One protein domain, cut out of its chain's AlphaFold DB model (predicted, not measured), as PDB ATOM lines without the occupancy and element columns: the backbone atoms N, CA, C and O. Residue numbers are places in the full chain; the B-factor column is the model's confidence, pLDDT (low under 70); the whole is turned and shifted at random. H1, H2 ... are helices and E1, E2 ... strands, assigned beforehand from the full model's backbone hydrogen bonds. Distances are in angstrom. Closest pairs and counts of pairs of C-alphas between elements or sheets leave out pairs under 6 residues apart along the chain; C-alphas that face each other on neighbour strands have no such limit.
ATOM      1  N   GLN A   2      25.449  28.146 -22.224       74.44
ATOM      2  CA  GLN A   2      24.396  28.534 -21.249       74.44
ATOM      3  C   GLN A   2      24.160  30.057 -21.159       74.44
ATOM      4  O   GLN A   2      23.023  30.501 -21.026       74.44
ATOM      5  N   TRP A   3      25.217  30.862 -21.309       76.75
ATOM      6  CA  TRP A   3      25.133  32.327 -21.316       76.75
ATOM      7  C   TRP A   3      24.447  32.892 -22.564       76.75
ATOM      8  O   TRP A   3      23.609  33.779 -22.444       76.75
ATOM      9  N   LEU A   4      24.765  32.359 -23.751       83.62
ATOM     10  CA  LEU A   4      24.099  32.755 -24.997       83.62
ATOM     11  C   LEU A   4      22.622  32.349 -24.986       83.62
ATOM     12  O   LEU A   4      21.774  33.136 -25.392       83.62
ATOM     13  N   LEU A   5      22.296  31.174 -24.436       86.62
ATOM     14  CA  LEU A   5      20.908  30.737 -24.256       86.62
ATOM     15  C   LEU A   5      20.118  31.682 -23.339       86.62
ATOM     16  O   LEU A   5      18.986  32.032 -23.655       86.62
ATOM     17  N   ALA A   6      20.718  32.156 -22.244       88.56
ATOM     18  CA  ALA A   6      20.078  33.118 -21.339       88.56
ATOM     19  C   ALA A   6      19.824  34.501 -21.980       88.56
ATOM     20  O   ALA A   6      19.040  35.302 -21.459       88.56
ATOM     21  N   LEU A   7      20.490  34.796 -23.098       89.00
ATOM     22  CA  LEU A   7      20.351  36.035 -23.862       89.00
ATOM     23  C   LEU A   7      19.630  35.829 -25.201       89.00
ATOM     24  O   LEU A   7      19.562  36.761 -26.000       89.00
ATOM     25  N   ALA A   8      19.071  34.641 -25.446       89.12
ATOM     26  CA  ALA A   8      18.341  34.352 -26.672       89.12
ATOM     27  C   ALA A   8      17.204  35.368 -26.890       89.12
ATOM     28  O   ALA A   8      16.444  35.685 -25.974       89.12
ATOM     29  N   GLY A   9      17.113  35.898 -28.113       87.94
ATOM     30  CA  GLY A   9      16.123  36.910 -28.494       87.94
ATOM     31  C   GLY A   9      16.417  38.335 -28.010       87.94
ATOM     32  O   GLY A   9      15.615  39.227 -28.277       87.94
ATOM     33  N   LYS A  10      17.537  38.579 -27.315       90.75
ATOM     34  CA  LYS A  10      17.958  39.931 -26.915       90.75
ATOM     35  C   LYS A  10      18.900  40.551 -27.941       90.75
ATOM     36  O   LYS A  10      19.648  39.852 -28.617       90.75
ATOM     37  N   ASP A  11      18.896  41.881 -27.991       90.25
ATOM     38  CA  ASP A  11      19.898  42.638 -28.732       90.25
ATOM     39  C   ASP A  11      21.252  42.576 -28.006       90.25
ATOM     40  O   ASP A  11      21.365  42.931 -26.829       90.25
ATOM     41  N   LEU A  12      22.275  42.103 -28.718       92.50
ATOM     42  CA  LEU A  12      23.649  41.988 -28.229       92.50
ATOM     43  C   LEU A  12      24.550  43.130 -28.721       92.50
ATOM     44  O   LEU A  12      25.725  43.165 -28.358       92.50
ATOM     45  N   SER A  13      24.027  44.071 -29.512       91.75
ATOM     46  CA  SER A  13      24.807  45.133 -30.166       91.75
ATOM     47  C   SER A  13      25.586  46.003 -29.179       91.75
ATOM     48  O   SER A  13      26.664  46.487 -29.502       91.75
ATOM     49  N   SER A  14      25.087  46.167 -27.951       93.44
ATOM     50  CA  SER A  14      25.748  46.946 -26.896       93.44
ATOM     51  C   SER A  14      27.086  46.366 -26.427       93.44
ATOM     52  O   SER A  14      27.840  47.067 -25.755       93.44
ATOM     53  N   PHE A  15      27.393  45.112 -26.771       94.56
ATOM     54  CA  PHE A  15      28.652  44.449 -26.438       94.56
ATOM     55  C   PHE A  15      29.723  44.567 -27.529       94.56
ATOM     56  O   PHE A  15      30.846  44.096 -27.324       94.56
ATOM     57  N   PHE A  16      29.399  45.190 -28.663       95.44
ATOM     58  CA  PHE A  16      30.279  45.297 -29.823       95.44
ATOM     59  C   PHE A  16      30.426  46.752 -30.276       95.44
ATOM     60  O   PHE A  16      29.532  47.588 -30.128       95.44
ATOM     61  N   HIS A  17      31.579  47.064 -30.852       94.88
ATOM     62  CA  HIS A  17      31.789  48.294 -31.597       94.88
ATOM     63  C   HIS A  17      31.063  48.233 -32.952       94.88
ATOM     64  O   HIS A  17      30.639  47.176 -33.416       94.88
ATOM     65  N   ARG A  18      30.937  49.377 -33.644       90.06
ATOM     66  CA  ARG A  18      30.275  49.434 -34.967       90.06
ATOM     67  C   ARG A  18      30.953  48.575 -36.037       90.06
ATOM     68  O   ARG A  18      30.308  48.215 -37.012       90.06
ATOM     69  N   ASN A  19      32.237  48.280 -35.872       91.50
ATOM     70  CA  ASN A  19      33.010  47.397 -36.745       91.50
ATOM     71  C   ASN A  19      32.903  45.910 -36.347       91.50
ATOM     72  O   ASN A  19      33.632  45.102 -36.907       91.50
ATOM     73  N   LEU A  20      31.999  45.567 -35.418       88.81
ATOM     74  CA  LEU A  20      31.748  44.222 -34.882       88.81
ATOM     75  C   LEU A  20      32.837  43.666 -33.958       88.81
ATOM     76  O   LEU A  20      32.716  42.531 -33.498       88.81
ATOM     77  N   ASP A  21      33.850  44.458 -33.613       93.00
ATOM     78  CA  ASP A  21      34.829  44.041 -32.615       93.00
ATOM     79  C   ASP A  21      34.195  44.032 -31.214       93.00
ATOM     80  O   ASP A  21      33.460  44.967 -30.866       93.00
ATOM     81  N   PRO A  22      34.471  43.021 -30.371       96.00
ATOM     82  CA  PRO A  22      33.999  43.013 -28.994       96.00
ATOM     83  C   PRO A  22      34.525  44.216 -28.210       96.00
ATOM     84  O   PRO A  22      35.707  44.554 -28.284       96.00
ATOM     85  N   ILE A  23      33.665  44.829 -27.399       96.62
ATOM     86  CA  ILE A  23      34.096  45.868 -26.461       96.62
ATOM     87  C   ILE A  23      34.941  45.215 -25.367       96.62
ATOM     88  O   ILE A  23      34.541  44.216 -24.760       96.62
ATOM     89  N   GLU A  24      36.092  45.810 -25.074       96.56
ATOM     90  CA  GLU A  24      37.041  45.310 -24.084       96.56
ATOM     91  C   GLU A  24      37.172  46.234 -22.871       96.56
ATOM     92  O   GLU A  24      36.884  47.430 -22.913       96.56
ATOM     93  N   ARG A  25      37.644  45.655 -21.769       94.94
ATOM     94  CA  ARG A  25      38.015  46.342 -20.534       94.94
ATOM     95  C   ARG A  25      39.358  45.823 -20.037       94.94
ATOM     96  O   ARG A  25      39.717  44.678 -20.300       94.94
ATOM     97  N   THR A  26      40.058  46.628 -19.251       96.38
ATOM     98  CA  THR A  26      41.270  46.179 -18.557       96.38
ATOM     99  C   THR A  26      40.892  45.493 -17.244       96.38
ATOM    100  O   THR A  26      40.140  46.049 -16.439       96.38
ATOM    101  N   ASN A  27      41.368  44.267 -17.030       93.00
ATOM    102  CA  ASN A  27      41.160  43.541 -15.778       93.00
ATOM    103  C   ASN A  27      42.154  44.000 -14.684       93.00
ATOM    104  O   ASN A  27      43.014  44.847 -14.910       93.00
ATOM    105  N   ARG A  28      42.049  43.429 -13.475       93.56
ATOM    106  CA  ARG A  28      42.939  43.765 -12.342       93.56
ATOM    107  C   ARG A  28      44.416  43.436 -12.595       93.56
ATOM    108  O   ARG A  28      45.269  44.013 -11.932       93.56
ATOM    109  N   ASN A  29      44.699  42.544 -13.540       93.31
ATOM    110  CA  ASN A  29      46.048  42.121 -13.910       93.31
ATOM    111  C   ASN A  29      46.648  43.005 -15.020       93.31
ATOM    112  O   ASN A  29      47.774  42.767 -15.441       93.31
ATOM    113  N   GLY A  30      45.913  44.013 -15.506       93.81
ATOM    114  CA  GLY A  30      46.349  44.872 -16.609       93.81
ATOM    115  C   GLY A  30      46.080  44.297 -18.004       93.81
ATOM    116  O   GLY A  30      46.472  44.906 -18.995       93.81
ATOM    117  N   GLU A  31      45.393  43.160 -18.113       94.69
ATOM    118  CA  GLU A  31      45.105  42.507 -19.392       94.69
ATOM    119  C   GLU A  31      43.812  43.052 -20.006       94.69
ATOM    120  O   GLU A  31      42.827  43.303 -19.301       94.69
ATOM    121  N   ARG A  32      43.790  43.188 -21.335       94.75
ATOM    122  CA  ARG A  32      42.572  43.506 -22.088       94.75
ATOM    123  C   ARG A  32      41.717  42.249 -22.216       94.75
ATOM    124  O   ARG A  32      42.178  41.234 -22.728       94.75
ATOM    125  N   VAL A  33      40.478  42.322 -21.742       94.00
ATOM    126  CA  VAL A  33      39.506  41.224 -21.801       94.00
ATOM    127  C   VAL A  33      38.163  41.733 -22.320       94.00
ATOM    128  O   VAL A  33      37.780  42.861 -21.996       94.00
ATOM    129  N   PRO A  34      37.400  40.929 -23.078       95.06
ATOM    130  CA  PRO A  34      36.083  41.342 -23.539       95.06
ATOM    131  C   PRO A  34      35.131  41.561 -22.360       95.06
ATOM    132  O   PRO A  34      35.117  40.807 -21.381       95.06
ATOM    133  N   VAL A  35      34.296  42.593 -22.468       94.31
ATOM    134  CA  VAL A  35      33.189  42.844 -21.535       94.31
ATOM    135  C   VAL A  35      32.188  41.691 -21.606       94.31
ATOM    136  O   VAL A  35      31.717  41.211 -20.575       94.31
ATOM    137  N   PHE A  36      31.922  41.201 -22.818       93.62
ATOM    138  CA  PHE A  36      31.039  40.074 -23.075       93.62
ATOM    139  C   PHE A  36      31.835  38.808 -23.368       93.62
ATOM    140  O   PHE A  36      32.041  38.443 -24.517       93.62
ATOM    141  N   VAL A  37      32.269  38.114 -22.314       91.31
ATOM    142  CA  VAL A  37      33.081  36.885 -22.416       91.31
ATOM    143  C   VAL A  37      32.525  35.835 -23.397       91.31
ATOM    144  O   VAL A  37      33.338  35.226 -24.096       91.31
ATOM    145  N   PRO A  38      31.196  35.627 -23.540       92.56
ATOM    146  CA  PRO A  38      30.680  34.687 -24.531       92.56
ATOM    147  C   PRO A  38      31.060  35.008 -25.985       92.56
ATOM    148  O   PRO A  38      30.962  34.115 -26.821       92.56
ATOM    149  N   CYS A  39      31.532  36.217 -26.321       92.50
ATOM    150  CA  CYS A  39      32.067  36.516 -27.659       92.50
ATOM    151  C   CYS A  39      33.274  35.634 -28.035       92.50
ATOM    152  O   CYS A  39      33.543  35.444 -29.215       92.50
ATOM    153  N   LEU A  40      33.970  35.056 -27.051       92.25
ATOM    154  CA  LEU A  40      35.102  34.157 -27.276       92.25
ATOM    155  C   LEU A  40      34.679  32.730 -27.662       92.25
ATOM    156  O   LEU A  40      35.536  31.920 -28.016       92.25
ATOM    157  N   GLU A  41      33.383  32.397 -27.598       91.62
ATOM    158  CA  GLU A  41      32.892  31.096 -28.053       91.62
ATOM    159  C   GLU A  41      33.113  30.950 -29.574       91.62
ATOM    160  O   GLU A  41      32.876  31.871 -30.362       91.62
ATOM    161  N   ARG A  42      33.592  29.779 -30.001       92.62
ATOM    162  CA  ARG A  42      33.838  29.471 -31.414       92.62
ATOM    163  C   ARG A  42      32.809  28.480 -31.925       92.62
ATOM    164  O   ARG A  42      32.428  27.559 -31.202       92.62
ATOM    165  N   ASN A  43      32.397  28.647 -33.176       91.81
ATOM    166  CA  ASN A  43      31.613  27.641 -33.872       91.81
ATOM    167  C   ASN A  43      32.491  26.390 -34.085       91.81
ATOM    168  O   ASN A  43      33.526  26.494 -34.744       91.81
ATOM    169  N   PRO A  44      32.114  25.205 -33.570       91.50
ATOM    170  CA  PRO A  44      32.915  23.994 -33.731       91.50
ATOM    171  C   PRO A  44      33.150  23.589 -35.194       91.50
ATOM    172  O   PRO A  44      34.185  23.000 -35.498       91.50
ATOM    173  N   ALA A  45      32.220  23.914 -36.098       94.56
ATOM    174  CA  ALA A  45      32.306  23.528 -37.506       94.56
ATOM    175  C   ALA A  45      33.293  24.393 -38.308       94.56
ATOM    176  O   ALA A  45      34.007  23.877 -39.162       94.56
ATOM    177  N   THR A  46      33.348  25.699 -38.034       95.69
ATOM    178  CA  THR A  46      34.158  26.664 -38.805       95.69
ATOM    179  C   THR A  46      35.392  27.150 -38.047       95.69
ATOM    180  O   THR A  46      36.284  27.747 -38.642       95.69
ATOM    181  N   GLN A  47      35.438  26.923 -36.730       95.44
ATOM    182  CA  GLN A  47      36.427  27.457 -35.788       95.44
ATOM    183  C   GLN A  47      36.470  28.994 -35.698       95.44
ATOM    184  O   GLN A  47      37.308  29.544 -34.977       95.44
ATOM    185  N   LEU A  48      35.556  29.705 -36.362       95.44
ATOM    186  CA  LEU A  48      35.404  31.154 -36.242       95.44
ATOM    187  C   LEU A  48      34.700  31.511 -34.930       95.44
ATOM    188  O   LEU A  48      33.928  30.717 -34.390       95.44
ATOM    189  N   TYR A  49      34.953  32.713 -34.406       94.69
ATOM    190  CA  TYR A  49      34.117  33.245 -33.329       94.69
ATOM    191  C   TYR A  49      32.689  33.412 -33.840       94.69
ATOM    192  O   TYR A  49      32.500  33.937 -34.936       94.69
ATOM    193  N   TRP A  50      31.692  32.996 -33.056       92.94
ATOM    194  CA  TRP A  50      30.303  32.947 -33.533       92.94
ATOM    195  C   TRP A  50      29.791  34.305 -34.038       92.94
ATOM    196  O   TRP A  50      29.034  34.351 -35.001       92.94
ATOM    197  N   TYR A  51      30.227  35.411 -33.419       92.69
ATOM    198  CA  TYR A  51      29.789  36.765 -33.779       92.69
ATOM    199  C   TYR A  51      30.346  37.238 -35.128       92.69
ATOM    200  O   TYR A  51      29.838  38.203 -35.692       92.69
ATOM    201  N   ASN A  52      31.385  36.571 -35.637       93.50
ATOM    202  CA  ASN A  52      32.049  36.878 -36.900       93.50
ATOM    203  C   ASN A  52      32.054  35.663 -37.847       93.50
ATOM    204  O   ASN A  52      32.937  35.528 -38.691       93.50
ATOM    205  N   ASP A  53      31.103  34.742 -37.673       94.62
ATOM    206  CA  ASP A  53      30.926  33.589 -38.547       94.62
ATOM    207  C   ASP A  53      29.769  33.845 -39.528       94.62
ATOM    208  O   ASP A  53      28.602  33.802 -39.123       94.62
ATOM    209  N   PRO A  54      30.051  34.064 -40.827       93.44
ATOM    210  CA  PRO A  54      29.010  34.312 -41.821       93.44
ATOM    211  C   PRO A  54      28.008  33.160 -41.971       93.44
ATOM    212  O   PRO A  54      26.872  33.398 -42.369       93.44
ATOM    213  N   SER A  55      28.395  31.920 -41.642       94.12
ATOM    214  CA  SER A  55      27.508  30.750 -41.745       94.12
ATOM    215  C   SER A  55      26.368  30.752 -40.723       94.12
ATOM    216  O   SER A  55      25.380  30.045 -40.911       94.12
ATOM    217  N   LEU A  56      26.484  31.559 -39.663       92.06
ATOM    218  CA  LEU A  56      25.468  31.696 -38.618       92.06
ATOM    219  C   LEU A  56      24.517  32.881 -38.857       92.06
ATOM    220  O   LEU A  56      23.568  33.070 -38.096       92.06
ATOM    221  N   VAL A  57      24.748  33.685 -39.900       92.31
ATOM    222  CA  VAL A  57      23.938  34.870 -40.204       92.31
ATOM    223  C   VAL A  57      22.704  34.467 -41.009       92.31
ATOM    224  O   VAL A  57      22.796  34.109 -42.182       92.31
TER     225      VAL A  57
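Overview. This is residues 2 to 57 of the 174 residues of an uncharacterized protein of Anopheles farauti (UniProt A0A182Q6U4). This small domain has little regular structure: mostly loops, with a short helix H1 first, a two-stranded hairpin of E1 and E2 at one end of the longest axis, helix H2 after it, and a loop stretch, residues 41 to 57, reaching the other end. Residues 5 to 11 stick out. Named elements hold 15 of the 56 printed residues, in the order H1, E1, E2, H2; the class is mixed and the sheet antiparallel. It is only just compact, close to loose, with a radius of gyration of the C-alphas of 12.2 A and spans of 34 by 25 by 24 A.

Arrangement. H1, residues 2 to 6, is close but not clearly touching H2, residues 37 to 40; their closest C-alphas, Trp 3 and Pro 38, are 6.8 A apart. The hairpin of E1, residues 24 to 26, and E2, residues 32 to 34, is antiparallel at 140 degrees, with N 25 and O 33 at 2.8 A, within hydrogen-bond range. H1 is apart from E2, and E1 from H2. In H1 the O i to N i+4 pair is within hydrogen-bond range; H2 is too short for one.

Along the chain. H1 begins at C-alpha 2 (24.396, 28.534, -21.249) and measures 6.3 A. E1 and E2 each measure 7.0 A. H2, 5.9 A, ends at C-alpha 40 (35.102, 34.157, -27.276).

Size, cuts and confidence. The C-alphas farthest apart, Arg 28 and Ser 55, are 35.7 A apart. The printed part has no cut. The link H1 to E1 is long. No printed residue is under 70 in pLDDT.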